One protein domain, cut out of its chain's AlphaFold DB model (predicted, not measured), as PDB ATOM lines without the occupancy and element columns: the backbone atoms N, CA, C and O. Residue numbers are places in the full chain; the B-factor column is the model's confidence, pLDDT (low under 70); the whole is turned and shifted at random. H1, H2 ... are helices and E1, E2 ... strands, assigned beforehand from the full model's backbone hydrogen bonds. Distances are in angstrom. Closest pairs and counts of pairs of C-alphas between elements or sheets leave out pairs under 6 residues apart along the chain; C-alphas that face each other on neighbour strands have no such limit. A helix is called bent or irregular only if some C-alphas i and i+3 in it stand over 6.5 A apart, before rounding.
ATOM      1  N   GLN A  22      -9.788 -22.191  -0.703       52.44
ATOM      2  CA  GLN A  22      -9.601 -22.098  -2.142       52.44
ATOM      3  C   GLN A  22     -10.627 -22.998  -2.807       52.44
ATOM      4  O   GLN A  22     -10.670 -24.177  -2.489       52.44
ATOM      5  N   ALA A  23     -11.479 -22.463  -3.671       48.25
ATOM      6  CA  ALA A  23     -12.536 -23.221  -4.319       48.25
ATOM      7  C   ALA A  23     -12.268 -23.308  -5.819       48.25
ATOM      8  O   ALA A  23     -12.451 -22.337  -6.554       48.25
ATOM      9  N   CYS A  24     -11.848 -24.491  -6.265       38.25
ATOM     10  CA  CYS A  24     -11.532 -24.750  -7.667       38.25
ATOM     11  C   CYS A  24     -12.438 -25.795  -8.298       38.25
ATOM     12  O   CYS A  24     -13.004 -26.669  -7.626       38.25
ATOM     13  N   ARG A  25     -12.533 -25.728  -9.624       44.31
ATOM     14  CA  ARG A  25     -13.110 -26.792 -10.435       44.31
ATOM     15  C   ARG A  25     -12.144 -27.969 -10.502       44.31
ATOM     16  O   ARG A  25     -11.023 -27.825 -10.960       44.31
ATOM     17  N   GLY A  26     -12.581 -29.147 -10.064       43.50
ATOM     18  CA  GLY A  26     -11.830 -30.378 -10.318       43.50
ATOM     19  C   GLY A  26     -12.207 -30.993 -11.665       43.50
ATOM     20  O   GLY A  26     -13.350 -30.881 -12.109       43.50
ATOM     21  N   HIS A  27     -11.268 -31.689 -12.304       40.34
ATOM     22  CA  HIS A  27     -11.569 -32.586 -13.418       40.34
ATOM     23  C   HIS A  27     -11.646 -34.031 -12.904       40.34
ATOM     24  O   HIS A  27     -10.778 -34.481 -12.159       40.34
ATOM     25  N   VAL A  28     -12.692 -34.760 -13.291       40.84
ATOM     26  CA  VAL A  28     -12.717 -36.229 -13.275       40.84
ATOM     27  C   VAL A  28     -12.967 -36.653 -14.726       40.84
ATOM     28  O   VAL A  28     -13.876 -36.097 -15.354       40.84
ATOM     29  N   PRO A  29     -12.168 -37.568 -15.308       37.75
ATOM     30  CA  PRO A  29     -12.313 -37.950 -16.709       37.75
ATOM     31  C   PRO A  29     -13.736 -38.428 -17.020       37.75
ATOM     32  O   PRO A  29     -14.284 -39.261 -16.312       37.75
ATOM     33  N   ARG A  30     -14.341 -37.985 -18.130       35.28
ATOM     34  CA  ARG A  30     -15.715 -38.392 -18.514       35.28
ATOM     35  C   ARG A  30     -15.925 -39.908 -18.653       35.28
ATOM     36  O   ARG A  30     -17.059 -40.366 -18.602       35.28
ATOM     37  N   GLY A  39     -26.446 -37.762 -18.625       39.91
ATOM     38  CA  GLY A  39     -26.859 -36.811 -17.599       39.91
ATOM     39  C   GLY A  39     -26.013 -35.532 -17.633       39.91
ATOM     40  O   GLY A  39     -24.901 -35.528 -18.171       39.91
ATOM     41  N   PRO A  40     -26.518 -34.419 -17.076       44.84
ATOM     42  CA  PRO A  40     -25.799 -33.150 -17.012       44.84
ATOM     43  C   PRO A  40     -24.488 -33.347 -16.231       44.84
ATOM     44  O   PRO A  40     -24.519 -33.894 -15.139       44.84
ATOM     45  N   GLY A  41     -23.340 -32.969 -16.815       55.88
ATOM     46  CA  GLY A  41     -22.005 -33.344 -16.311       55.88
ATOM     47  C   GLY A  41     -21.789 -33.126 -14.808       55.88
ATOM     48  O   GLY A  41     -22.342 -32.188 -14.254       55.88
ATOM     49  N   CYS A  42     -20.972 -33.967 -14.175       66.62
ATOM     50  CA  CYS A  42     -20.738 -33.969 -12.730       66.62
ATOM     51  C   CYS A  42     -20.031 -32.697 -12.235       66.62
ATOM     52  O   CYS A  42     -19.006 -32.274 -12.775       66.62
ATOM     53  N   GLY A  43     -20.588 -32.077 -11.197       73.44
ATOM     54  CA  GLY A  43     -19.939 -31.001 -10.467       73.44
ATOM     55  C   GLY A  43     -18.796 -31.534  -9.620       73.44
ATOM     56  O   GLY A  43     -18.920 -32.570  -8.976       73.44
ATOM     57  N   VAL A  44     -17.670 -30.826  -9.614       78.00
ATOM     58  CA  VAL A  44     -16.553 -31.142  -8.723       78.00
ATOM     59  C   VAL A  44     -16.048 -29.856  -8.098       78.00
ATOM     60  O   VAL A  44     -15.709 -28.895  -8.798       78.00
ATOM     61  N   ARG A  45     -15.984 -29.842  -6.769       85.94
ATOM     62  CA  ARG A  45     -15.461 -28.718  -5.997       85.94
ATOM     63  C   ARG A  45     -14.435 -29.202  -4.998       85.94
ATOM     64  O   ARG A  45     -14.625 -30.221  -4.349       85.94
ATOM     65  N   GLN A  46     -13.342 -28.466  -4.914       83.31
ATOM     66  CA  GLN A  46     -12.263 -28.725  -3.975       83.31
ATOM     67  C   GLN A  46     -12.141 -27.522  -3.058       83.31
ATOM     68  O   GLN A  46     -12.239 -26.404  -3.552       83.31
ATOM     69  N   ILE A  47     -11.960 -27.758  -1.764       83.62
ATOM     70  CA  ILE A  47     -11.764 -26.748  -0.727       83.62
ATOM     71  C   ILE A  47     -10.555 -27.171   0.090       83.62
ATOM     72  O   ILE A  47     -10.428 -28.344   0.417       83.62
ATOM     73  N   SER A  48      -9.645 -26.252   0.396       83.62
ATOM     74  CA  SER A  48      -8.458 -26.591   1.184       83.62
ATOM     75  C   SER A  48      -8.051 -25.488   2.147       83.62
ATOM     76  O   SER A  48      -8.202 -24.307   1.824       83.62
ATOM     77  N   ASP A  49      -7.509 -25.918   3.289       81.00
ATOM     78  CA  ASP A  49      -6.570 -25.151   4.109       81.00
ATOM     79  C   ASP A  49      -5.145 -25.721   3.937       81.00
ATOM     80  O   ASP A  49      -4.933 -26.639   3.142       81.00
ATOM     81  N   ASP A  50      -4.154 -25.186   4.656       75.75
ATOM     82  CA  ASP A  50      -2.738 -25.554   4.496       75.75
ATOM     83  C   ASP A  50      -2.437 -27.063   4.563       75.75
ATOM     84  O   ASP A  50      -1.474 -27.511   3.941       75.75
ATOM     85  N   SER A  51      -3.234 -27.844   5.302       81.38
ATOM     86  CA  SER A  51      -2.966 -29.270   5.564       81.38
ATOM     87  C   SER A  51      -4.142 -30.197   5.262       81.38
ATOM     88  O   SER A  51      -3.977 -31.417   5.286       81.38
ATOM     89  N   VAL A  52      -5.331 -29.661   4.978       88.75
ATOM     90  CA  VAL A  52      -6.518 -30.482   4.735       88.75
ATOM     91  C   VAL A  52      -7.237 -30.056   3.471       88.75
ATOM     92  O   VAL A  52      -7.567 -28.887   3.281       88.75
ATOM     93  N   GLY A  53      -7.513 -31.039   2.620       91.25
ATOM     94  CA  GLY A  53      -8.375 -30.920   1.457       91.25
ATOM     95  C   GLY A  53      -9.745 -31.537   1.714       91.25
ATOM     96  O   GLY A  53      -9.879 -32.543   2.401       91.25
ATOM     97  N   PHE A  54     -10.771 -30.947   1.124       92.62
ATOM     98  CA  PHE A  54     -12.125 -31.469   1.073       92.62
ATOM     99  C   PHE A  54     -12.584 -31.452  -0.382       92.62
ATOM    100  O   PHE A  54     -12.528 -30.411  -1.043       92.62
ATOM    101  N   ARG A  55     -13.022 -32.593  -0.909       91.94
ATOM    102  CA  ARG A  55     -13.459 -32.728  -2.300       91.94
ATOM    103  C   ARG A  55     -14.907 -33.181  -2.371       91.94
ATOM    104  O   ARG A  55     -15.253 -34.289  -1.987       91.94
ATOM    105  N   THR A  56     -15.743 -32.340  -2.955       92.62
ATOM    106  CA  THR A  56     -17.148 -32.638  -3.209       92.62
ATOM    107  C   THR A  56     -17.322 -33.104  -4.648       92.62
ATOM    108  O   THR A  56     -16.924 -32.409  -5.588       92.62
ATOM    109  N   LEU A  57     -17.942 -34.268  -4.822       90.81
ATOM    110  CA  LEU A  57     -18.422 -34.780  -6.103       90.81
ATOM    111  C   LEU A  57     -19.932 -34.566  -6.184       90.81
ATOM    112  O   LEU A  57     -20.639 -34.786  -5.211       90.81
ATOM    113  N   GLY A  58     -20.437 -34.144  -7.334       87.12
ATOM    114  CA  GLY A  58     -21.862 -34.010  -7.614       87.12
ATOM    115  C   GLY A  58     -22.290 -34.970  -8.711       87.12
ATOM    116  O   GLY A  58     -21.539 -35.238  -9.648       87.12
ATOM    117  N   ASN A  59     -23.526 -35.451  -8.632       83.19
ATOM    118  CA  ASN A  59     -24.134 -36.266  -9.687       83.19
ATOM    119  C   ASN A  59     -24.839 -35.437 -10.778       83.19
ATOM    120  O   ASN A  59     -25.390 -35.997 -11.724       83.19
ATOM    121  N   SER A  60     -24.824 -34.110 -10.654       82.00
ATOM    122  CA  SER A  60     -25.426 -33.175 -11.601       82.00
ATOM    123  C   SER A  60     -24.497 -31.990 -11.888       82.00
ATOM    124  O   SER A  60     -23.358 -31.957 -11.418       82.00
ATOM    125  N   ARG A  61     -24.978 -31.025 -12.683       81.06
ATOM    126  CA  ARG A  61     -24.202 -29.866 -13.145       81.06
ATOM    127  C   ARG A  61     -23.641 -29.034 -12.000       81.06
ATOM    128  O   ARG A  61     -24.319 -28.702 -11.035       81.06
ATOM    129  N   GLU A  62     -22.418 -28.576 -12.215       82.31
ATOM    130  CA  GLU A  62     -21.765 -27.558 -11.404       82.31
ATOM    131  C   GLU A  62     -22.446 -26.197 -11.612       82.31
ATOM    132  O   GLU A  62     -22.015 -25.391 -12.432       82.31
ATOM    133  N   ALA A  63     -23.563 -25.956 -10.930       91.12
ATOM    134  CA  ALA A  63     -24.214 -24.651 -10.864       91.12
ATOM    135  C   ALA A  63     -23.705 -23.850  -9.656       91.12
ATOM    136  O   ALA A  63     -23.108 -24.403  -8.735       91.12
ATOM    137  N   SER A  64     -23.986 -22.549  -9.604       93.12
ATOM    138  CA  SER A  64     -23.615 -21.690  -8.468       93.12
ATOM    139  C   SER A  64     -24.134 -22.206  -7.113       93.12
ATOM    140  O   SER A  64     -23.414 -22.140  -6.120       93.12
ATOM    141  N   ALA A  65     -25.330 -22.806  -7.077       93.69
ATOM    142  CA  ALA A  65     -25.853 -23.466  -5.876       93.69
ATOM    143  C   ALA A  65     -25.071 -24.730  -5.491       93.69
ATOM    144  O   ALA A  65     -24.851 -24.941  -4.306       93.69
ATOM    145  N   PHE A  66     -24.589 -25.525  -6.459       93.19
ATOM    146  CA  PHE A  66     -23.694 -26.652  -6.164       93.19
ATOM    147  C   PHE A  66     -22.415 -26.161  -5.488       93.19
ATOM    148  O   PHE A  66     -21.976 -26.746  -4.506       93.19
ATOM    149  N   VAL A  67     -21.836 -25.057  -5.979       93.50
ATOM    150  CA  VAL A  67     -20.646 -24.455  -5.358       93.50
ATOM    151  C   VAL A  67     -20.919 -24.076  -3.905       93.50
ATOM    152  O   VAL A  67     -20.114 -24.397  -3.037       93.50
ATOM    153  N   CYS A  68     -22.050 -23.423  -3.638       95.50
ATOM    154  CA  CYS A  68     -22.400 -22.975  -2.294       95.50
ATOM    155  C   CYS A  68     -22.710 -24.144  -1.353       95.50
ATOM    156  O   CYS A  68     -22.207 -24.162  -0.232       95.50
ATOM    157  N   ASP A  69     -23.458 -25.151  -1.808       95.69
ATOM    158  CA  ASP A  69     -23.720 -26.341  -0.997       95.69
ATOM    159  C   ASP A  69     -22.437 -27.151  -0.748       95.69
ATOM    160  O   ASP A  69     -22.264 -27.681   0.346       95.69
ATOM    161  N   ALA A  70     -21.507 -27.209  -1.709       94.25
ATOM    162  CA  ALA A  70     -20.205 -27.842  -1.511       94.25
ATOM    163  C   ALA A  70     -19.361 -27.114  -0.452       94.25
ATOM    164  O   ALA A  70     -18.704 -27.775   0.351       94.25
ATOM    165  N   ILE A  71     -19.402 -25.775  -0.420       95.31
ATOM    166  CA  ILE A  71     -18.745 -24.975   0.627       95.31
ATOM    167  C   ILE A  71     -19.382 -25.227   1.987       95.31
ATOM    168  O   ILE A  71     -18.664 -25.469   2.956       95.31
ATOM    169  N   ALA A  72     -20.712 -25.214   2.059       96.06
ATOM    170  CA  ALA A  72     -21.410 -25.473   3.307       96.06
ATOM    171  C   ALA A  72     -21.127 -26.881   3.841       96.06
ATOM    172  O   ALA A  72     -20.810 -27.026   5.016       96.06
ATOM    173  N   LEU A  73     -21.142 -27.896   2.971       95.38
ATOM    174  CA  LEU A  73     -20.822 -29.273   3.339       95.38
ATOM    175  C   LEU A  73     -19.403 -29.394   3.909       95.38
ATOM    176  O   LEU A  73     -19.211 -29.988   4.966       95.38
ATOM    177  N   ALA A  74     -18.415 -28.799   3.236       94.56
ATOM    178  CA  ALA A  74     -17.036 -28.811   3.711       94.56
ATOM    179  C   ALA A  74     -16.888 -28.088   5.059       94.56
ATOM    180  O   ALA A  74     -16.157 -28.544   5.943       94.56
ATOM    181  N   TRP A  75     -17.593 -26.966   5.235       94.38
ATOM    182  CA  TRP A  75     -17.615 -26.243   6.503       94.38
ATOM    183  C   TRP A  75     -18.195 -27.099   7.627       94.38
ATOM    184  O   TRP A  75     -17.527 -27.314   8.636       94.38
ATOM    185  N   GLU A  76     -19.399 -27.628   7.427       94.06
ATOM    186  CA  GLU A  76     -20.144 -28.415   8.410       94.06
ATOM    187  C   GLU A  76     -19.389 -29.687   8.818       94.06
ATOM    188  O   GLU A  76     -19.354 -30.027  10.000       94.06
ATOM    189  N   GLN A  77     -18.743 -30.371   7.869       94.00
ATOM    190  CA  GLN A  77     -18.080 -31.647   8.143       94.00
ATOM    191  C   GLN A  77     -16.634 -31.529   8.621       94.00
ATOM    192  O   GLN A  77     -16.158 -32.421   9.321       94.00
ATOM    193  N   GLN A  78     -15.916 -30.472   8.236       91.12
ATOM    194  CA  GLN A  78     -14.468 -30.423   8.446       91.12
ATOM    195  C   GLN A  78     -13.985 -29.111   9.057       91.12
ATOM    196  O   GLN A  78     -13.233 -29.125  10.035       91.12
ATOM    197  N   PHE A  79     -14.375 -27.967   8.495       91.19
ATOM    198  CA  PHE A  79     -13.743 -26.696   8.862       91.19
ATOM    199  C   PHE A  79     -14.350 -26.037  10.107       91.19
ATOM    200  O   PHE A  79     -13.610 -25.392  10.845       91.19
ATOM    201  N   HIS A  80     -15.627 -26.268  10.423       91.50
ATOM    202  CA  HIS A  80     -16.255 -25.753  11.644       91.50
ATOM    203  C   HIS A  80     -15.551 -26.271  12.906       91.50
ATOM    204  O   HIS A  80     -15.232 -25.500  13.806       91.50
ATOM    205  N   ALA A  81     -15.228 -27.569  12.949       90.94
ATOM    206  CA  ALA A  81     -14.505 -28.161  14.076       90.94
ATOM    207  C   ALA A  81     -13.079 -27.600  14.229       90.94
ATOM    208  O   ALA A  81     -12.572 -27.498  15.345       90.94
ATOM    209  N   ARG A  82     -12.429 -27.217  13.119       88.94
ATOM    210  CA  ARG A  82     -11.088 -26.602  13.122       88.94
ATOM    211  C   ARG A  82     -11.126 -25.120  13.503       88.94
ATOM    212  O   ARG A  82     -10.187 -24.633  14.127       88.94
ATOM    213  N   TYR A  83     -12.203 -24.418  13.156       90.12
ATOM    214  CA  TYR A  83     -12.353 -22.975  13.349       90.12
ATOM    215  C   TYR A  83     -13.696 -22.616  14.021       90.12
ATOM    216  O   TYR A  83     -14.490 -21.870  13.445       90.12
ATOM    217  N   PRO A  84     -13.958 -23.080  15.259       90.12
ATOM    218  CA  PRO A  84     -15.282 -22.980  15.892       90.12
ATOM    219  C   PRO A  84     -15.706 -21.546  16.238       90.12
ATOM    220  O   PRO A  84     -16.877 -21.284  16.480       90.12
ATOM    221  N   THR A  85     -14.757 -20.610  16.292       91.25
ATOM    222  CA  THR A  85     -15.017 -19.197  16.607       91.25
ATOM    223  C   THR A  85     -14.936 -18.293  15.379       91.25
ATOM    224  O   THR A  85     -14.817 -17.076  15.532       91.25
ATOM    225  N   ALA A  86     -14.880 -18.855  14.170       90.69
ATOM    226  CA  ALA A  86     -14.802 -18.051  12.959       90.69
ATOM    227  C   ALA A  86     -16.117 -17.302  12.724       90.69
ATOM    228  O   ALA A  86     -17.198 -17.875  12.801       90.69
ATOM    229  N   THR A  87     -16.007 -16.015  12.408       91.81
ATOM    230  CA  THR A  87     -17.140 -15.154  12.037       91.81
ATOM    231  C   THR A  87     -17.092 -14.741  10.564       91.81
ATOM    232  O   THR A  87     -18.034 -14.147  10.045       91.81
ATOM    233  N   GLU A  88     -15.975 -15.025   9.889       93.44
ATOM    234  CA  GLU A  88     -15.724 -14.698   8.490       93.44
ATOM    235  C   GLU A  88     -14.964 -15.843   7.814       93.44
ATOM    236  O   GLU A  88     -14.026 -16.402   8.390       93.44
ATOM    237  N   VAL A  89     -15.345 -16.152   6.575       92.81
ATOM    238  CA  VAL A  89     -14.658 -17.107   5.701       92.81
ATOM    239  C   VAL A  89     -14.072 -16.357   4.514       92.81
ATOM    240  O   VAL A  89     -14.783 -15.639   3.809       92.81
ATOM    241  N   PHE A  90     -12.780 -16.555   4.258       93.75
ATOM    242  CA  PHE A  90     -12.134 -16.062   3.047       93.75
ATOM    243  C   PHE A  90     -12.107 -17.146   1.966       93.75
ATOM    244  O   PHE A  90     -11.551 -18.234   2.162       93.75
ATOM    245  N   LEU A  91     -12.716 -16.828   0.827       93.06
ATOM    246  CA  LEU A  91     -12.902 -17.708  -0.317       93.06
ATOM    247  C   LEU A  91     -12.156 -17.163  -1.533       93.06
ATOM    248  O   LEU A  91     -12.402 -16.028  -1.948       93.06
ATOM    249  N   THR A  92     -11.311 -17.991  -2.149       91.56
ATOM    250  CA  THR A  92     -10.683 -17.658  -3.435       91.56
ATOM    251  C   THR A  92     -11.222 -18.512  -4.571       91.56
ATOM    252  O   THR A  92     -11.336 -19.727  -4.418       91.56
ATOM    253  N   PHE A  93     -11.501 -17.908  -5.724       90.06
ATOM    254  CA  PHE A  93     -12.063 -18.599  -6.891       90.06
ATOM    255  C   PHE A  93     -11.280 -18.301  -8.170       90.06
ATOM    256  O   PHE A  93     -10.715 -17.227  -8.323       90.06
ATOM    257  N   ASP A  94     -11.312 -19.225  -9.124       85.56
ATOM    258  CA  ASP A  94     -10.744 -19.108 -10.477       85.56
ATOM    259  C   ASP A  94     -11.622 -18.307 -11.470       85.56
ATOM    260  O   ASP A  94     -11.299 -18.214 -12.656       85.56
ATOM    261  N   ALA A  95     -12.735 -17.730 -10.994       83.62
ATOM    262  CA  ALA A  95     -13.693 -16.913 -11.748       83.62
ATOM    263  C   ALA A  95     -14.313 -17.583 -13.000       83.62
ATOM    264  O   ALA A  95     -14.806 -16.885 -13.896       83.62
ATOM    265  N   GLY A  96     -14.324 -18.917 -13.074       81.31
ATOM    266  CA  GLY A  96     -14.797 -19.690 -14.225       81.31
ATOM    267  C   GLY A  96     -16.218 -20.257 -14.090       81.31
ATOM    268  O   GLY A  96     -16.546 -21.010 -13.180       81.31
ATOM    269  N   GLY A  97     -17.088 -20.005 -15.071       85.31
ATOM    270  CA  GLY A  97     -18.397 -20.669 -15.141       85.31
ATOM    271  C   GLY A  97     -19.309 -20.347 -13.948       85.31
ATOM    272  O   GLY A  97     -19.852 -19.247 -13.860       85.31
ATOM    273  N   ALA A  98     -19.516 -21.313 -13.048       88.00
ATOM    274  CA  ALA A  98     -20.497 -21.241 -11.958       88.00
ATOM    275  C   ALA A  98     -20.128 -20.305 -10.798       88.00
ATOM    276  O   ALA A  98     -21.003 -19.951 -10.009       88.00
ATOM    277  N   ASN A  99     -18.861 -19.905 -10.698       90.38
ATOM    278  CA  ASN A  99     -18.344 -18.968  -9.700       90.38
ATOM    279  C   ASN A  99     -17.813 -17.678 -10.358       90.38
ATOM    280  O   ASN A  99     -16.967 -17.005  -9.788       90.38
ATOM    281  N   ALA A 100     -18.259 -17.325 -11.568       91.38
ATOM    282  CA  ALA A 100     -17.721 -16.161 -12.271       91.38
ATOM    283  C   ALA A 100     -17.896 -14.850 -11.476       91.38
ATOM    284  O   ALA A 100     -19.001 -14.538 -11.031       91.38
ATOM    285  N   ALA A 101     -16.841 -14.031 -11.392       92.50
ATOM    286  CA  ALA A 101     -16.820 -12.779 -10.614       92.50
ATOM    287  C   ALA A 101     -17.949 -11.789 -10.977       92.50
ATOM    288  O   ALA A 101     -18.502 -11.082 -10.130       92.50
ATOM    289  N   ARG A 102     -18.349 -11.771 -12.256       92.75
ATOM    290  CA  ARG A 102     -19.419 -10.905 -12.787       92.75
ATOM    291  C   ARG A 102     -20.833 -11.471 -12.589       92.75
ATOM    292  O   ARG A 102     -21.807 -10.792 -12.901       92.75
ATOM    293  N   SER A 103     -20.969 -12.707 -12.112       94.06
ATOM    294  CA  SER A 103     -22.263 -13.384 -12.001       94.06
ATOM    295  C   SER A 103     -23.048 -12.902 -10.781       94.06
ATOM    296  O   SER A 103     -22.738 -13.248  -9.641       94.06
ATOM    297  N   TRP A 104     -24.126 -12.152 -11.023       94.88
ATOM    298  CA  TRP A 104     -25.063 -11.767  -9.962       94.88
ATOM    299  C   TRP A 104     -25.826 -12.958  -9.377       94.88
ATOM    300  O   TRP A 104     -26.118 -12.952  -8.190       94.88
ATOM    301  N   ARG A 105     -26.066 -14.017 -10.164       95.38
ATOM    302  CA  ARG A 105     -26.655 -15.266  -9.652       95.38
ATOM    303  C   ARG A 105     -25.744 -15.937  -8.627       95.38
ATOM    304  O   ARG A 105     -26.221 -16.433  -7.614       95.38
ATOM    305  N   PHE A 106     -24.439 -15.961  -8.893       95.50
ATOM    306  CA  PHE A 106     -23.477 -16.529  -7.954       95.50
ATOM    307  C   PHE A 106     -23.427 -15.713  -6.661       95.50
ATOM    308  O   PHE A 106     -23.499 -16.275  -5.579       95.50
ATOM    309  N   LYS A 107     -23.396 -14.386  -6.781       96.38
ATOM    310  CA  LYS A 107     -23.487 -13.456  -5.651       96.38
ATOM    311  C   LYS A 107     -24.772 -13.621  -4.828       96.38
ATOM    312  O   LYS A 107     -24.705 -13.618  -3.605       96.38
ATOM    313  N   GLU A 108     -25.914 -13.836  -5.477       97.12
ATOM    314  CA  GLU A 108     -27.181 -14.157  -4.808       97.12
ATOM    315  C   GLU A 108     -27.093 -15.478  -4.023       97.12
ATOM    316  O   GLU A 108     -27.487 -15.537  -2.858       97.12
ATOM    317  N   ASP A 109     -26.514 -16.528  -4.620       97.06
ATOM    318  CA  ASP A 109     -26.275 -17.798  -3.922       97.06
ATOM    319  C   ASP A 109     -25.275 -17.637  -2.754       97.06
ATOM    320  O   ASP A 109     -25.449 -18.272  -1.715       97.06
ATOM    321  N   LEU A 110     -24.278 -16.750  -2.867       97.25
ATOM    322  CA  LEU A 110     -23.350 -16.432  -1.774       97.25
ATOM    323  C   LEU A 110     -24.041 -15.727  -0.600       97.25
ATOM    324  O   LEU A 110     -23.680 -15.982   0.544       97.25
ATOM    325  N   VAL A 111     -25.046 -14.882  -0.844       97.56
ATOM    326  CA  VAL A 111     -25.844 -14.291   0.247       97.56
ATOM    327  C   VAL A 111     -26.632 -15.377   0.977       97.56
ATOM    328  O   VAL A 111     -26.664 -15.400   2.206       97.56
ATOM    329  N   ALA A 112     -27.221 -16.326   0.243       97.12
ATOM    330  CA  ALA A 112     -27.882 -17.478   0.853       97.12
ATOM    331  C   ALA A 112     -26.894 -18.357   1.645       97.12
ATOM    332  O   ALA A 112     -27.220 -18.805   2.745       97.12
ATOM    333  N   LEU A 113     -25.676 -18.553   1.130       97.62
ATOM    334  CA  LEU A 113     -24.605 -19.264   1.828       97.62
ATOM    335  C   LEU A 113     -24.179 -18.545   3.111       97.62
ATOM    336  O   LEU A 113     -24.104 -19.178   4.158       97.62
ATOM    337  N   SER A 114     -23.938 -17.233   3.046       97.38
ATOM    338  CA  SER A 114     -23.595 -16.406   4.208       97.38
ATOM    339  C   SER A 114     -24.654 -16.546   5.303       97.38
ATOM    340  O   SER A 114     -24.316 -16.776   6.464       97.38
ATOM    341  N   ARG A 115     -25.940 -16.534   4.920       97.31
ATOM    342  CA  ARG A 115     -27.061 -16.753   5.841       97.31
ATOM    343  C   ARG A 115     -27.043 -18.147   6.457       97.31
ATOM    344  O   ARG A 115     -27.204 -18.266   7.665       97.31
ATOM    345  N   ARG A 116     -26.844 -19.188   5.641       96.88
ATOM    346  CA  ARG A 116     -26.785 -20.586   6.100       96.88
ATOM    347  C   ARG A 116     -25.656 -20.802   7.101       96.88
ATOM    348  O   ARG A 116     -25.844 -21.503   8.084       96.88
ATOM    349  N   LEU A 117     -24.494 -20.215   6.832       95.12
ATOM    350  CA  LEU A 117     -23.316 -20.365   7.675       95.12
ATOM    351  C   LEU A 117     -23.323 -19.442   8.899       95.12
ATOM    352  O   LEU A 117     -22.546 -19.669   9.819       95.12
ATOM    353  N   GLY A 118     -24.156 -18.397   8.904       95.12
ATOM    354  CA  GLY A 118     -24.115 -17.352   9.928       95.12
ATOM    355  C   GLY A 118     -22.801 -16.564   9.916       95.12
ATOM    356  O   GLY A 118     -22.375 -16.064  10.953       95.12
ATOM    357  N   MET A 119     -22.133 -16.486   8.761       94.75
ATOM    358  CA  MET A 119     -20.801 -15.898   8.625       94.75
ATOM    359  C   MET A 119     -20.724 -14.945   7.444       94.75
ATOM    360  O   MET A 119     -21.348 -15.154   6.397       94.75
ATOM    361  N   ARG A 120     -19.863 -13.942   7.585       96.19
ATOM    362  CA  ARG A 120     -19.447 -13.085   6.480       96.19
ATOM    363  C   ARG A 120     -18.556 -13.856   5.512       96.19
ATOM    364  O   ARG A 120     -17.716 -14.652   5.930       96.19
ATOM    365  N   LEU A 121     -18.699 -13.598   4.219       96.69
ATOM    366  CA  LEU A 121     -17.861 -14.191   3.182       96.69
ATOM    367  C   LEU A 121     -17.013 -13.102   2.526       96.69
ATOM    368  O   LEU A 121     -17.538 -12.177   1.910       96.69
ATOM    369  N   ARG A 122     -15.692 -13.221   2.625       96.62
ATOM    370  CA  ARG A 122     -14.738 -12.374   1.905       96.62
ATOM    371  C   ARG A 122     -14.303 -13.117   0.649       96.62
ATOM    372  O   ARG A 122     -13.699 -14.181   0.741       96.62
ATOM    373  N   ILE A 123     -14.625 -12.574  -0.516       96.00
ATOM    374  CA  ILE A 123     -14.402 -13.226  -1.804       96.00
ATOM    375  C   ILE A 123     -13.261 -12.536  -2.541       96.00
ATOM    376  O   ILE A 123     -13.269 -11.313  -2.678       96.00
ATOM    377  N   ALA A 124     -12.324 -13.326  -3.059       94.06
ATOM    378  CA  ALA A 124     -11.305 -12.860  -3.988       94.06
ATOM    379  C   ALA A 124     -11.246 -13.766  -5.220       94.06
ATOM    380  O   ALA A 124     -11.160 -14.989  -5.121       94.06
ATOM    381  N   HIS A 125     -11.289 -13.168  -6.401       92.50
ATOM    382  CA  HIS A 125     -11.204 -13.907  -7.655       92.50
ATOM    383  C   HIS A 125      -9.805 -13.783  -8.254       92.50
ATOM    384  O   HIS A 125      -9.273 -12.683  -8.405       92.50
ATOM    385  N   TYR A 126      -9.222 -14.912  -8.639       88.19
ATOM    386  CA  TYR A 126      -8.040 -14.943  -9.481       88.19
ATOM    387  C   TYR A 126      -8.409 -14.478 -10.901       88.19
ATOM    388  O   TYR A 126      -9.476 -14.841 -11.410       88.19
ATOM    389  N   PRO A 127      -7.545 -13.695 -11.570       82.81
ATOM    390  CA  PRO A 127      -7.733 -13.375 -12.977       82.81
ATOM    391  C   PRO A 127      -7.764 -14.642 -13.856       82.81
ATOM    392  O   PRO A 127      -7.198 -15.675 -13.496       82.81
ATOM    393  N   PRO A 128      -8.377 -14.590 -15.047       81.50
ATOM    394  CA  PRO A 128      -8.335 -15.701 -15.989       81.50
ATOM    395  C   PRO A 128      -6.893 -16.102 -16.328       81.50
ATOM    396  O   PRO A 128      -6.005 -15.254 -16.399       81.50
ATOM    397  N   TYR A 129      -6.678 -17.392 -16.590       79.19
ATOM    398  CA  TYR A 129      -5.380 -17.969 -16.978       79.19
ATOM    399  C   TYR A 129      -4.274 -17.917 -15.905       79.19
ATOM    400  O   TYR A 129      -3.098 -18.063 -16.228       79.19
ATOM    401  N   THR A 130      -4.624 -17.793 -14.621       82.38
ATOM    402  CA  THR A 130      -3.650 -17.804 -13.513       82.38
ATOM    403  C   THR A 130      -3.675 -19.084 -12.668       82.38
ATOM    404  O   THR A 130      -3.315 -19.045 -11.493       82.38
ATOM    405  N   SER A 131      -4.054 -20.238 -13.232       76.81
ATOM    406  CA  SER A 131      -4.078 -21.525 -12.504       76.81
ATOM    407  C   SER A 131      -2.713 -21.910 -11.914       76.81
ATOM    408  O   SER A 131      -2.639 -22.495 -10.836       76.81
ATOM    409  N   LYS A 132      -1.610 -21.490 -12.553       81.38
ATOM    410  CA  LYS A 132      -0.241 -21.624 -12.021       81.38
ATOM    411  C   LYS A 132      -0.081 -21.021 -10.619       81.38
ATOM    412  O   LYS A 132       0.737 -21.499  -9.845       81.38
ATOM    413  N   TRP A 133      -0.849 -19.989 -10.292       82.38
ATOM    414  CA  TRP A 133      -0.731 -19.269  -9.029       82.38
ATOM    415  C   TRP A 133      -1.768 -19.685  -7.995       82.38
ATOM    416  O   TRP A 133      -1.711 -19.171  -6.888       82.38
ATOM    417  N   HIS A 134      -2.690 -20.593  -8.329       84.00
ATOM    418  CA  HIS A 134      -3.728 -21.047  -7.412       84.00
ATOM    419  C   HIS A 134      -3.216 -22.238  -6.581       84.00
ATOM    420  O   HIS A 134      -3.032 -23.324  -7.139       84.00
ATOM    421  N   PRO A 135      -2.959 -22.079  -5.266       84.62
ATOM    422  CA  PRO A 135      -2.311 -23.124  -4.471       84.62
ATOM    423  C   PRO A 135      -3.030 -24.472  -4.475       84.62
ATOM    424  O   PRO A 135      -2.358 -25.498  -4.464       84.62
ATOM    425  N   ILE A 136      -4.360 -24.494  -4.545       85.94
ATOM    426  CA  ILE A 136      -5.142 -25.732  -4.563       85.94
ATOM    427  C   ILE A 136      -4.821 -26.614  -5.768       85.94
ATOM    428  O   ILE A 136      -4.829 -27.833  -5.630       85.94
ATOM    429  N   GLU A 137      -4.455 -26.031  -6.912       84.12
ATOM    430  CA  GLU A 137      -4.086 -26.816  -8.092       84.12
ATOM    431  C   GLU A 137      -2.781 -27.585  -7.867       84.12
ATOM    432  O   GLU A 137      -2.655 -28.751  -8.237       84.12
ATOM    433  N   HIS A 138      -1.824 -26.961  -7.179       84.88
ATOM    434  CA  HIS A 138      -0.501 -27.545  -6.946       84.88
ATOM    435  C   HIS A 138      -0.426 -28.382  -5.676       84.88
ATOM    436  O   HIS A 138       0.368 -29.317  -5.621       84.88
ATOM    437  N   ARG A 139      -1.228 -28.051  -4.658       85.81
ATOM    438  CA  ARG A 139      -1.198 -28.701  -3.342       85.81
ATOM    439  C   ARG A 139      -2.228 -29.809  -3.191       85.81
ATOM    440  O   ARG A 139      -1.934 -30.777  -2.505       85.81
ATOM    441  N   LEU A 140      -3.405 -29.685  -3.808       88.94
ATOM    442  CA  LEU A 140      -4.492 -30.654  -3.663       88.94
ATOM    443  C   LEU A 140      -4.802 -31.375  -4.977       88.94
ATOM    444  O   LEU A 140      -4.723 -32.601  -5.011       88.94
ATOM    445  N   SER A 141      -5.121 -30.646  -6.055       87.31
ATOM    446  CA  SER A 141      -5.532 -31.256  -7.331       87.31
ATOM    447  C   SER A 141      -4.467 -32.217  -7.862       87.31
ATOM    448  O   SER A 141      -4.793 -33.358  -8.178       87.31
ATOM    449  N   SER A 142      -3.200 -31.789  -7.898       88.38
ATOM    450  CA  SER A 142      -2.070 -32.603  -8.376       88.38
ATOM    451  C   SER A 142      -1.905 -33.921  -7.602       88.38
ATOM    452  O   SER A 142      -1.669 -34.973  -8.199       88.38
ATOM    453  N   GLN A 143      -2.073 -33.879  -6.277       91.19
ATOM    454  CA  GLN A 143      -1.951 -35.042  -5.399       91.19
ATOM    455  C   GLN A 143      -3.119 -35.999  -5.616       91.19
ATOM    456  O   GLN A 143      -2.918 -37.201  -5.771       91.19
ATOM    457  N   VAL A 144      -4.337 -35.459  -5.724       90.12
ATOM    458  CA  VAL A 144      -5.525 -36.262  -6.026       90.12
ATOM    459  C   VAL A 144      -5.397 -36.924  -7.399       90.12
ATOM    460  O   VAL A 144      -5.685 -38.108  -7.535       90.12
ATOM    461  N   GLU A 145      -4.932 -36.207  -8.422       88.56
ATOM    462  CA  GLU A 145      -4.687 -36.786  -9.749       88.56
ATOM    463  C   GLU A 145      -3.659 -37.919  -9.711       88.56
ATOM    464  O   GLU A 145      -3.832 -38.930 -10.397       88.56
ATOM    465  N   HIS A 146      -2.615 -37.785  -8.888       89.00
ATOM    466  CA  HIS A 146      -1.658 -38.860  -8.664       89.00
ATOM    467  C   HIS A 146      -2.331 -40.083  -8.034       89.00
ATOM    468  O   HIS A 146      -2.169 -41.190  -8.543       89.00
ATOM    469  N   SER A 147      -3.149 -39.889  -6.995       87.94
ATOM    470  CA  SER A 147      -3.891 -40.978  -6.357       87.94
ATOM    471  C   SER A 147      -4.876 -41.654  -7.309       87.94
ATOM    472  O   SER A 147      -5.038 -42.865  -7.240       87.94
ATOM    473  N   LEU A 148      -5.495 -40.928  -8.242       87.69
ATOM    474  CA  LEU A 148      -6.414 -41.499  -9.236       87.69
ATOM    475  C   LEU A 148      -5.704 -42.288 -10.354       87.69
ATOM    476  O   LEU A 148      -6.359 -43.030 -11.094       87.69
ATOM    477  N   ARG A 149      -4.385 -42.138 -10.515       87.44
ATOM    478  CA  ARG A 149      -3.633 -42.735 -11.625       87.44
ATOM    479  C   ARG A 149      -3.726 -44.262 -11.602       87.44
ATOM    480  O   ARG A 149      -3.408 -44.907 -10.611       87.44
ATOM    481  N   GLY A 150      -4.120 -44.842 -12.737       86.25
ATOM    482  CA  GLY A 150      -4.190 -46.295 -12.918       86.25
ATOM    483  C   GLY A 150      -5.389 -46.971 -12.245       86.25
ATOM    484  O   GLY A 150      -5.500 -48.190 -12.326       86.25
ATOM    485  N   GLN A 151      -6.294 -46.215 -11.615       86.19
ATOM    486  CA  GLN A 151      -7.510 -46.771 -11.022       86.19
ATOM    487  C   GLN A 151      -8.661 -46.809 -12.031       86.19
ATOM    488  O   GLN A 151      -8.845 -45.892 -12.835       86.19
ATOM    489  N   ILE A 152      -9.467 -47.870 -11.960       86.88
ATOM    490  CA  ILE A 152     -10.758 -47.927 -12.643       86.88
ATOM    491  C   ILE A 152     -11.758 -47.185 -11.761       86.88
ATOM    492  O   ILE A 152     -12.014 -47.568 -10.624       86.88
ATOM    493  N   LEU A 153     -12.275 -46.089 -12.296       85.31
ATOM    494  CA  LEU A 153     -13.226 -45.210 -11.639       85.31
ATOM    495  C   LEU A 153     -14.582 -45.455 -12.299       85.31
ATOM    496  O   LEU A 153     -14.865 -44.904 -13.351       85.31
ATOM    497  N   ASP A 154     -15.370 -46.379 -11.783       82.81
ATOM    498  CA  ASP A 154     -16.610 -46.857 -12.403       82.81
ATOM    499  C   ASP A 154     -17.864 -46.475 -11.615       82.81
ATOM    500  O   ASP A 154     -18.958 -46.475 -12.180       82.81
ATOM    501  N   THR A 155     -17.717 -46.105 -10.341       84.50
ATOM    502  CA  THR A 155     -18.799 -45.645  -9.472       84.50
ATOM    503  C   THR A 155     -18.369 -44.404  -8.680       84.50
ATOM    504  O   THR A 155     -17.173 -44.167  -8.480       84.50
ATOM    505  N   PRO A 156     -19.316 -43.575  -8.201       84.38
ATOM    506  CA  PRO A 156     -18.986 -42.459  -7.317       84.38
ATOM    507  C   PRO A 156     -18.175 -42.908  -6.097       84.38
ATOM    508  O   PRO A 156     -17.220 -42.242  -5.713       84.38
ATOM    509  N   GLU A 157     -18.496 -44.070  -5.530       87.19
ATOM    510  CA  GLU A 157     -17.825 -44.628  -4.358       87.19
ATOM    511  C   GLU A 157     -16.371 -45.008  -4.652       87.19
ATOM    512  O   GLU A 157     -15.508 -44.795  -3.797       87.19
ATOM    513  N   THR A 158     -16.067 -45.544  -5.842       88.44
ATOM    514  CA  THR A 158     -14.676 -45.846  -6.219       88.44
ATOM    515  C   THR A 158     -13.861 -44.569  -6.396       88.44
ATOM    516  O   THR A 158     -12.723 -44.511  -5.928       88.44
ATOM    517  N   VAL A 159     -14.460 -43.501  -6.936       88.75
ATOM    518  CA  VAL A 159     -13.822 -42.176  -6.993       88.75
ATOM    519  C   VAL A 159     -13.591 -41.606  -5.595       88.75
ATOM    520  O   VAL A 159     -12.476 -41.180  -5.308       88.75
ATOM    521  N   LEU A 160     -14.598 -41.609  -4.716       91.19
ATOM    522  CA  LEU A 160     -14.461 -41.092  -3.349       91.19
ATOM    523  C   LEU A 160     -13.329 -41.799  -2.600       91.19
ATOM    524  O   LEU A 160     -12.409 -41.139  -2.125       91.19
ATOM    525  N   LYS A 161     -13.323 -43.138  -2.603       91.44
ATOM    526  CA  LYS A 161     -12.268 -43.938  -1.961       91.44
ATOM    527  C   LYS A 161     -10.886 -43.646  -2.537       91.44
ATOM    528  O   LYS A 161      -9.904 -43.621  -1.801       91.44
ATOM    529  N   ALA A 162     -10.785 -43.456  -3.851       90.56
ATOM    530  CA  ALA A 162      -9.518 -43.132  -4.490       90.56
ATOM    531  C   ALA A 162      -9.012 -41.736  -4.091       90.56
ATOM    532  O   ALA A 162      -7.818 -41.571  -3.852       90.56
ATOM    533  N   VAL A 163      -9.913 -40.757  -3.967       91.50
ATOM    534  CA  VAL A 163      -9.589 -39.407  -3.491       91.50
ATOM    535  C   VAL A 163      -9.172 -39.430  -2.018       91.50
ATOM    536  O   VAL A 163      -8.168 -38.815  -1.678       91.50
ATOM    537  N   GLU A 164      -9.875 -40.157  -1.151       93.50
ATOM    538  CA  GLU A 164      -9.580 -40.219   0.293       93.50
ATOM    539  C   GLU A 164      -8.241 -40.891   0.624       93.50
ATOM    540  O   GLU A 164      -7.662 -40.652   1.679       93.50
ATOM    541  N   ARG A 165      -7.701 -41.698  -0.298       91.81
ATOM    542  CA  ARG A 165      -6.339 -42.250  -0.188       91.81
ATOM    543  C   ARG A 165      -5.244 -41.201  -0.383       91.81
ATOM    544  O   ARG A 165      -4.081 -41.491  -0.109       91.81
ATOM    545  N   THR A 166      -5.589 -40.010  -0.870       91.38
ATOM    546  CA  THR A 166      -4.622 -38.940  -1.119       91.38
ATOM    547  C   THR A 166      -4.043 -38.454   0.204       91.38
ATOM    548  O   THR A 166      -4.724 -37.806   1.001       91.38
ATOM    549  N   THR A 167      -2.763 -38.745   0.416       89.69
ATOM    550  CA  THR A 167      -1.972 -38.236   1.535       89.69
ATOM    551  C   THR A 167      -0.574 -37.869   1.053       89.69
ATOM    552  O   THR A 167      -0.122 -38.381   0.029       89.69
ATOM    553  N   THR A 168       0.102 -36.961   1.754       88.94
ATOM    554  CA  THR A 168       1.494 -36.589   1.453       88.94
ATOM    555  C   THR A 168       2.353 -36.645   2.708       88.94
ATOM    556  O   THR A 168       1.844 -36.457   3.814       88.94
ATOM    557  N   ASP A 169       3.667 -36.815   2.540       85.81
ATOM    558  CA  ASP A 169       4.635 -36.806   3.651       85.81
ATOM    559  C   ASP A 169       4.623 -35.480   4.429       85.81
ATOM    560  O   ASP A 169       4.924 -35.432   5.618       85.81
ATOM    561  N   THR A 170       4.205 -34.392   3.775       83.31
ATOM    562  CA  THR A 170       4.012 -33.071   4.391       83.31
ATOM    563  C   THR A 170       2.716 -32.951   5.205       83.31
ATOM    564  O   THR A 170       2.435 -31.883   5.743       83.31
ATOM    565  N   GLY A 171       1.912 -34.016   5.293       87.75
ATOM    566  CA  GLY A 171       0.735 -34.097   6.158       87.75
ATOM    567  C   GLY A 171      -0.606 -33.748   5.506       87.75
ATOM    568  O   GLY A 171      -1.586 -33.598   6.237       87.75
ATOM    569  N   LEU A 172      -0.689 -33.633   4.171       91.12
ATOM    570  CA  LEU A 172      -1.972 -33.406   3.495       91.12
ATOM    571  C   LEU A 172      -2.911 -34.584   3.755       91.12
ATOM    572  O   LEU A 172      -2.533 -35.733   3.528       91.12
ATOM    573  N   ARG A 173      -4.148 -34.298   4.165       92.75
ATOM    574  CA  ARG A 173      -5.235 -35.285   4.237       92.75
ATOM    575  C   ARG A 173      -6.436 -34.807   3.442       92.75
ATOM    576  O   ARG A 173      -6.779 -33.629   3.517       92.75
ATOM    577  N   VAL A 174      -7.064 -35.708   2.691       94.00
ATOM    578  CA  VAL A 174      -8.206 -35.369   1.837       94.00
ATOM    579  C   VAL A 174      -9.443 -36.143   2.266       94.00
ATOM    580  O   VAL A 174      -9.427 -37.368   2.301       94.00
ATOM    581  N   THR A 175     -10.526 -35.425   2.546       94.69
ATOM    582  CA  THR A 175     -11.866 -36.001   2.713       94.69
ATOM    583  C   THR A 175     -12.648 -35.826   1.420       94.69
ATOM    584  O   THR A 175     -12.539 -34.785   0.767       94.69
ATOM    585  N   ALA A 176     -13.437 -36.829   1.026       93.81
ATOM    586  CA  ALA A 176     -14.271 -36.743  -0.163       93.81
ATOM    587  C   ALA A 176     -15.734 -37.037   0.169       93.81
ATOM    588  O   ALA A 176     -16.036 -37.957   0.918       93.81
ATOM    589  N   CYS A 177     -16.662 -36.282  -0.414       94.00
ATOM    590  CA  CYS A 177     -18.093 -36.491  -0.202       94.00
ATOM    591  C   CYS A 177     -18.894 -36.380  -1.494       94.00
ATOM    592  O   CYS A 177     -18.564 -35.596  -2.388       94.00
ATOM    593  N   LEU A 178     -19.975 -37.155  -1.573       92.19
ATOM    594  CA  LEU A 178     -20.960 -37.051  -2.640       92.19
ATOM    595  C   LEU A 178     -22.074 -36.099  -2.216       92.19
ATOM    596  O   LEU A 178     -22.700 -36.268  -1.173       92.19
ATOM    597  N   LEU A 179     -22.352 -35.130  -3.072       90.94
ATOM    598  CA  LEU A 179     -23.522 -34.286  -2.995       90.94
ATOM    599  C   LEU A 179     -24.551 -34.804  -4.006       90.94
ATOM    600  O   LEU A 179     -24.499 -34.497  -5.201       90.94
ATOM    601  N   ASP A 180     -25.474 -35.617  -3.500       88.88
ATOM    602  CA  ASP A 180     -26.563 -36.212  -4.269       88.88
ATOM    603  C   ASP A 180     -27.761 -35.252  -4.345       88.88
ATOM    604  O   ASP A 180     -28.735 -35.342  -3.597       88.88
ATOM    605  N   ARG A 181     -27.644 -34.250  -5.220       88.88
ATOM    606  CA  ARG A 181     -28.707 -33.284  -5.511       88.88
ATOM    607  C   ARG A 181     -28.648 -32.872  -6.975       88.88
ATOM    608  O   ARG A 181     -27.580 -32.650  -7.549       88.88
ATOM    609  N   VAL A 182     -29.824 -32.690  -7.567       87.69
ATOM    610  CA  VAL A 182     -29.957 -32.141  -8.917       87.69
ATOM    611  C   VAL A 182     -29.944 -30.617  -8.858       87.69
ATOM    612  O   VAL A 182     -30.789 -30.010  -8.205       87.69
ATOM    613  N   TYR A 183     -28.999 -30.000  -9.567       87.19
ATOM    614  CA  TYR A 183     -28.924 -28.550  -9.710       87.19
ATOM    615  C   TYR A 183     -29.366 -28.094 -11.096       87.19
ATOM    616  O   TYR A 183     -28.849 -28.537 -12.125       87.19
ATOM    617  N   GLU A 184     -30.295 -27.142 -11.113       82.81
ATOM    618  CA  GLU A 184     -30.774 -26.517 -12.338       82.81
ATOM    619  C   GLU A 184     -29.709 -25.607 -12.960       82.81
ATOM    620  O   GLU A 184     -29.108 -24.744 -12.305       82.81
ATOM    621  N   ALA A 185     -29.504 -25.778 -14.264       75.81
ATOM    622  CA  ALA A 185     -28.633 -24.924 -15.056       75.81
ATOM    623  C   ALA A 185     -29.382 -23.674 -15.538       75.81
ATOM    624  O   ALA A 185     -30.585 -23.706 -15.767       75.81
ATOM    625  N   GLY A 186     -28.655 -22.572 -15.735       81.81
ATOM    626  CA  GLY A 186     -29.221 -21.363 -16.341       81.81
ATOM    627  C   GLY A 186     -30.166 -20.561 -15.441       81.81
ATOM    628  O   GLY A 186     -30.812 -19.637 -15.935       81.81
ATOM    629  N   ARG A 187     -30.229 -20.862 -14.133       88.81
ATOM    630  CA  ARG A 187     -30.967 -20.044 -13.160       88.81
ATOM    631  C   ARG A 187     -30.510 -18.590 -13.257       88.81
ATOM    632  O   ARG A 187     -29.319 -18.290 -13.136       88.81
ATOM    633  N   LYS A 188     -31.462 -17.687 -13.471       92.31
ATOM    634  CA  LYS A 188     -31.198 -16.250 -13.501       92.31
ATOM    635  C   LYS A 188     -31.120 -15.701 -12.076       92.31
ATOM    636  O   LYS A 188     -31.617 -16.299 -11.122       92.31
ATOM    637  N   CYS A 189     -30.444 -14.569 -11.952       93.69
ATOM    638  CA  CYS A 189     -30.506 -13.755 -10.747       93.69
ATOM    639  C   CYS A 189     -31.936 -13.230 -10.576       93.69
ATOM    640  O   CYS A 189     -32.516 -12.796 -11.574       93.69
ATOM    641  N   SER A 190     -32.492 -13.250  -9.363       95.19
ATOM    642  CA  SER A 190     -33.819 -12.661  -9.143       95.19
ATOM    643  C   SER A 190     -33.785 -11.133  -9.286       95.19
ATOM    644  O   SER A 190     -32.791 -10.484  -8.949       95.19
ATOM    645  N   GLU A 191     -34.876 -10.547  -9.788       95.75
ATOM    646  CA  GLU A 191     -35.011  -9.085  -9.887       95.75
ATOM    647  C   GLU A 191     -35.115  -8.435  -8.500       95.75
ATOM    648  O   GLU A 191     -34.553  -7.366  -8.274       95.75
ATOM    649  N   ILE A 192     -35.731  -9.132  -7.536       94.75
ATOM    650  CA  ILE A 192     -35.768  -8.706  -6.131       94.75
ATOM    651  C   ILE A 192     -34.343  -8.545  -5.604       94.75
ATOM    652  O   ILE A 192     -34.001  -7.486  -5.085       94.75
ATOM    653  N   PHE A 193     -33.484  -9.555  -5.794       95.38
ATOM    654  CA  PHE A 193     -32.092  -9.471  -5.365       95.38
ATOM    655  C   PHE A 193     -31.350  -8.319  -6.044       95.38
ATOM    656  O   PHE A 193     -30.612  -7.597  -5.383       95.38
ATOM    657  N   ARG A 194     -31.562  -8.093  -7.345       93.94
ATOM    658  CA  ARG A 194     -30.922  -6.978  -8.067       93.94
ATOM    659  C   ARG A 194     -31.252  -5.611  -7.470       93.94
ATOM    660  O   ARG A 194     -30.370  -4.751  -7.446       93.94
ATOM    661  N   ALA A 195     -32.479  -5.432  -6.983       95.69
ATOM    662  CA  ALA A 195     -32.918  -4.198  -6.339       95.69
ATOM    663  C   ALA A 195     -32.268  -3.976  -4.960       95.69
ATOM    664  O   ALA A 195     -32.044  -2.832  -4.579       95.69
ATOM    665  N   ILE A 196     -31.931  -5.050  -4.234       95.50
ATOM    666  CA  ILE A 196     -31.425  -4.984  -2.846       95.50
ATOM    667  C   ILE A 196     -29.956  -5.406  -2.687       95.50
ATOM    668  O   ILE A 196     -29.445  -5.437  -1.573       95.50
ATOM    669  N   LYS A 197     -29.258  -5.747  -3.777       93.94
ATOM    670  CA  LYS A 197     -27.903  -6.338  -3.764       93.94
ATOM    671  C   LYS A 197     -26.885  -5.531  -2.950       93.94
ATOM    672  O   LYS A 197     -26.040  -6.128  -2.291       93.94
ATOM    673  N   ASP A 198     -26.992  -4.203  -2.977       94.62
ATOM    674  CA  ASP A 198     -26.033  -3.288  -2.351       94.62
ATOM    675  C   ASP A 198     -26.156  -3.294  -0.818       94.62
ATOM    676  O   ASP A 198     -25.244  -2.859  -0.129       94.62
ATOM    677  N   GLN A 199     -27.246  -3.853  -0.273       95.81
ATOM    678  CA  GLN A 199     -27.396  -4.083   1.167       95.81
ATOM    679  C   GLN A 199     -26.509  -5.233   1.652       95.81
ATOM    680  O   GLN A 199     -26.091  -5.234   2.799       95.81
ATOM    681  N   PHE A 200     -26.234  -6.224   0.797       96.94
ATOM    682  CA  PHE A 200     -25.560  -7.470   1.186       96.94
ATOM    683  C   PHE A 200     -24.151  -7.609   0.617       96.94
ATOM    684  O   PHE A 200     -23.417  -8.509   1.029       96.94
ATOM    685  N   ILE A 201     -23.795  -6.798  -0.383       97.06
ATOM    686  CA  ILE A 201     -22.543  -6.926  -1.125       97.06
ATOM    687  C   ILE A 201     -21.815  -5.596  -1.145       97.06
ATOM    688  O   ILE A 201     -22.276  -4.635  -1.755       97.06
ATOM    689  N   HIS A 202     -20.620  -5.597  -0.565       96.56
ATOM    690  CA  HIS A 202     -19.717  -4.458  -0.589       96.56
ATOM    691  C   HIS A 202     -18.484  -4.790  -1.425       96.56
ATOM    692  O   HIS A 202     -17.760  -5.748  -1.147       96.56
ATOM    693  N   HIS A 203     -18.239  -3.998  -2.460       96.56
ATOM    694  CA  HIS A 203     -17.086  -4.158  -3.335       96.56
ATOM    695  C   HIS A 203     -15.845  -3.501  -2.723       96.56
ATOM    696  O   HIS A 203     -15.932  -2.415  -2.162       96.56
ATOM    697  N   ASP A 204     -14.687  -4.157  -2.820       95.50
ATOM    698  CA  ASP A 204     -13.435  -3.573  -2.329       95.50
ATOM    699  C   ASP A 204     -13.019  -2.367  -3.196       95.50
ATOM    700  O   ASP A 204     -13.215  -2.365  -4.413       95.50
ATOM    701  N   GLU A 205     -12.376  -1.363  -2.586       95.81
ATOM    702  CA  GLU A 205     -11.859  -0.179  -3.298       95.81
ATOM    703  C   GLU A 205     -10.853  -0.563  -4.391       95.81
ATOM    704  O   GLU A 205     -10.860  -0.031  -5.500       95.81
ATOM    705  N   THR A 206      -9.996  -1.539  -4.086       93.38
ATOM    706  CA  THR A 206      -9.010  -2.077  -5.021       93.38
ATOM    707  C   THR A 206      -9.530  -3.372  -5.632       93.38
ATOM    708  O   THR A 206      -9.821  -4.334  -4.923       93.38
ATOM    709  N   LEU A 207      -9.596  -3.416  -6.967       92.62
ATOM    710  CA  LEU A 207     -10.079  -4.572  -7.733       92.62
ATOM    711  C   LEU A 207     -11.508  -5.007  -7.352       92.62
ATOM    712  O   LEU A 207     -11.819  -6.195  -7.407       92.62
ATOM    713  N   GLY A 208     -12.408  -4.067  -7.039       93.25
ATOM    714  CA  GLY A 208     -13.790  -4.358  -6.629       93.25
ATOM    715  C   GLY A 208     -14.593  -5.232  -7.600       93.25
ATOM    716  O   GLY A 208     -15.476  -5.980  -7.191       93.25
ATOM    717  N   ALA A 209     -14.251  -5.242  -8.891       91.62
ATOM    718  CA  ALA A 209     -14.850  -6.171  -9.857       91.62
ATOM    719  C   ALA A 209     -14.570  -7.660  -9.542       91.62
ATOM    720  O   ALA A 209     -15.347  -8.528  -9.947       91.62
ATOM    721  N   TRP A 210     -13.483  -7.940  -8.820       93.12
ATOM    722  CA  TRP A 210     -12.964  -9.267  -8.474       93.12
ATOM    723  C   TRP A 210     -13.015  -9.547  -6.974       93.12
ATOM    724  O   TRP A 210     -13.054 -10.707  -6.583       93.12
ATOM    725  N   ASN A 211     -13.025  -8.513  -6.137       95.44
ATOM    726  CA  ASN A 211     -12.942  -8.653  -4.689       95.44
ATOM    727  C   ASN A 211     -14.135  -7.971  -4.029       95.44
ATOM    728  O   ASN A 211     -14.440  -6.808  -4.305       95.44
ATOM    729  N   TYR A 212     -14.841  -8.711  -3.184       96.88
ATOM    730  CA  TYR A 212     -16.036  -8.208  -2.522       96.88
ATOM    731  C   TYR A 212     -16.334  -8.984  -1.241       96.88
ATOM    732  O   TYR A 212     -15.929 -10.132  -1.062       96.88
ATOM    733  N   VAL A 213     -17.066  -8.336  -0.345       97.25
ATOM    734  CA  VAL A 213     -17.616  -8.915   0.876       97.25
ATOM    735  C   VAL A 213     -19.089  -9.214   0.649       97.25
ATOM    736  O   VAL A 213     -19.794  -8.426   0.024       97.25
ATOM    737  N   VAL A 214     -19.539 -10.353   1.164       97.62
ATOM    738  CA  VAL A 214     -20.942 -10.750   1.215       97.62
ATOM    739  C   VAL A 214     -21.325 -10.996   2.671       97.62
ATOM    740  O   VAL A 214     -20.684 -11.805   3.341       97.62
ATOM    741  N   ASP A 215     -22.367 -10.328   3.153       97.00
ATOM    742  CA  ASP A 215     -22.894 -10.515   4.508       97.00
ATOM    743  C   ASP A 215     -24.422 -10.549   4.462       97.00
ATOM    744  O   ASP A 215     -25.072  -9.597   4.033       97.00
TER     745      ASP A 215
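Overview. This is residues 22 to 30 and 39 to 215 of the 219 residues of the protein "Rhodopirellula transposase family protein" of Thiorhodococcus drewsii AZ1 (UniProt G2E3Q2). A strongly twisted sheet of eight strands runs through the domain as its core, with helices on both faces: H1 and H2 side by side on one, H3 and H4 on the other. The sheet curls round H1, and H5 sits beyond H2 at the E7 end. The 186 printed residues hold five named helices and eight named strands, in the order E1 E2 E3 H1 E4 H2 E5 H3 H4 E6 H5 E7 E8; the class is mixed, helices and strands. The mixed sheet runs E6 E3 E2 E1 E4 E5 E8 E7. The whole is compact, with a radius of gyration of the C-alphas of 16.3 A and spans of 51 by 37 by 32 A.

Along the chain. E1, residues 22 to 25, begins at C-alpha 22 (-9.601, -22.098, -2.142). E2 is residues 44 to 48, and E3 residues 52 to 58, 20.0 A long. H1, residues 64 to 82, spans 25.4 A; it has a kink of 48 degrees near residue 76 and is irregular, C-alphas 77 and 80 being 7.1 A apart. E4 is residues 88 to 93, H2 residues 104 to 117, 19.7 A, and E5 residues 120 to 125. H3 is residues 135 to 148, 19.4 A, H4 residues 156 to 164, and E6 residues 173 to 179, 19.7 A. H5, residues 191 to 200, is irregular, C-alphas 195 and 198 being 8.0 A apart. E7 is residues 201 to 203; E8, residues 211 to 214, ends at C-alpha 214 (-20.942, -10.750, 1.215).

Arrangement. E1 is parallel to E4, with N 23 and O 92 at 2.8 A, and antiparallel to E2, with N 24 and O 46 at 3.3 A. E2 and E3 form a hairpin, with N 54 and O 47 at 2.7 A. E4, H2 and E5 make a strand-helix-strand unit, two parallel neighbour strands with a helix between, and its crossover is right-handed; N 91 and O 122 are 2.8 A apart. H1 touches H2 with residues 64 to 72 alone, at a shallow tilt of 28 degrees, closest at C-alphas 64 and 106, 5.2 A. H3 and H4 are on the same face, opposite to H1. H5 only grazes the sheet, with residues 197 to 200. In H2 and H4 every O i to N i+4 pair is within hydrogen-bond range; H1 has 12 of 15, H3 7 of 10, H5 3 of 6.

Size, cuts and confidence. The farthest C-alphas, of Gly 150 and Ala 195, are 51.4 A apart. Residues 31 to 38 are not printed; C-alphas 30 and 39 are 11.3 A apart across the cut. The link from E6 to H5 is long. Residues 22 to 30 and 39 to 42 have pLDDT under 70.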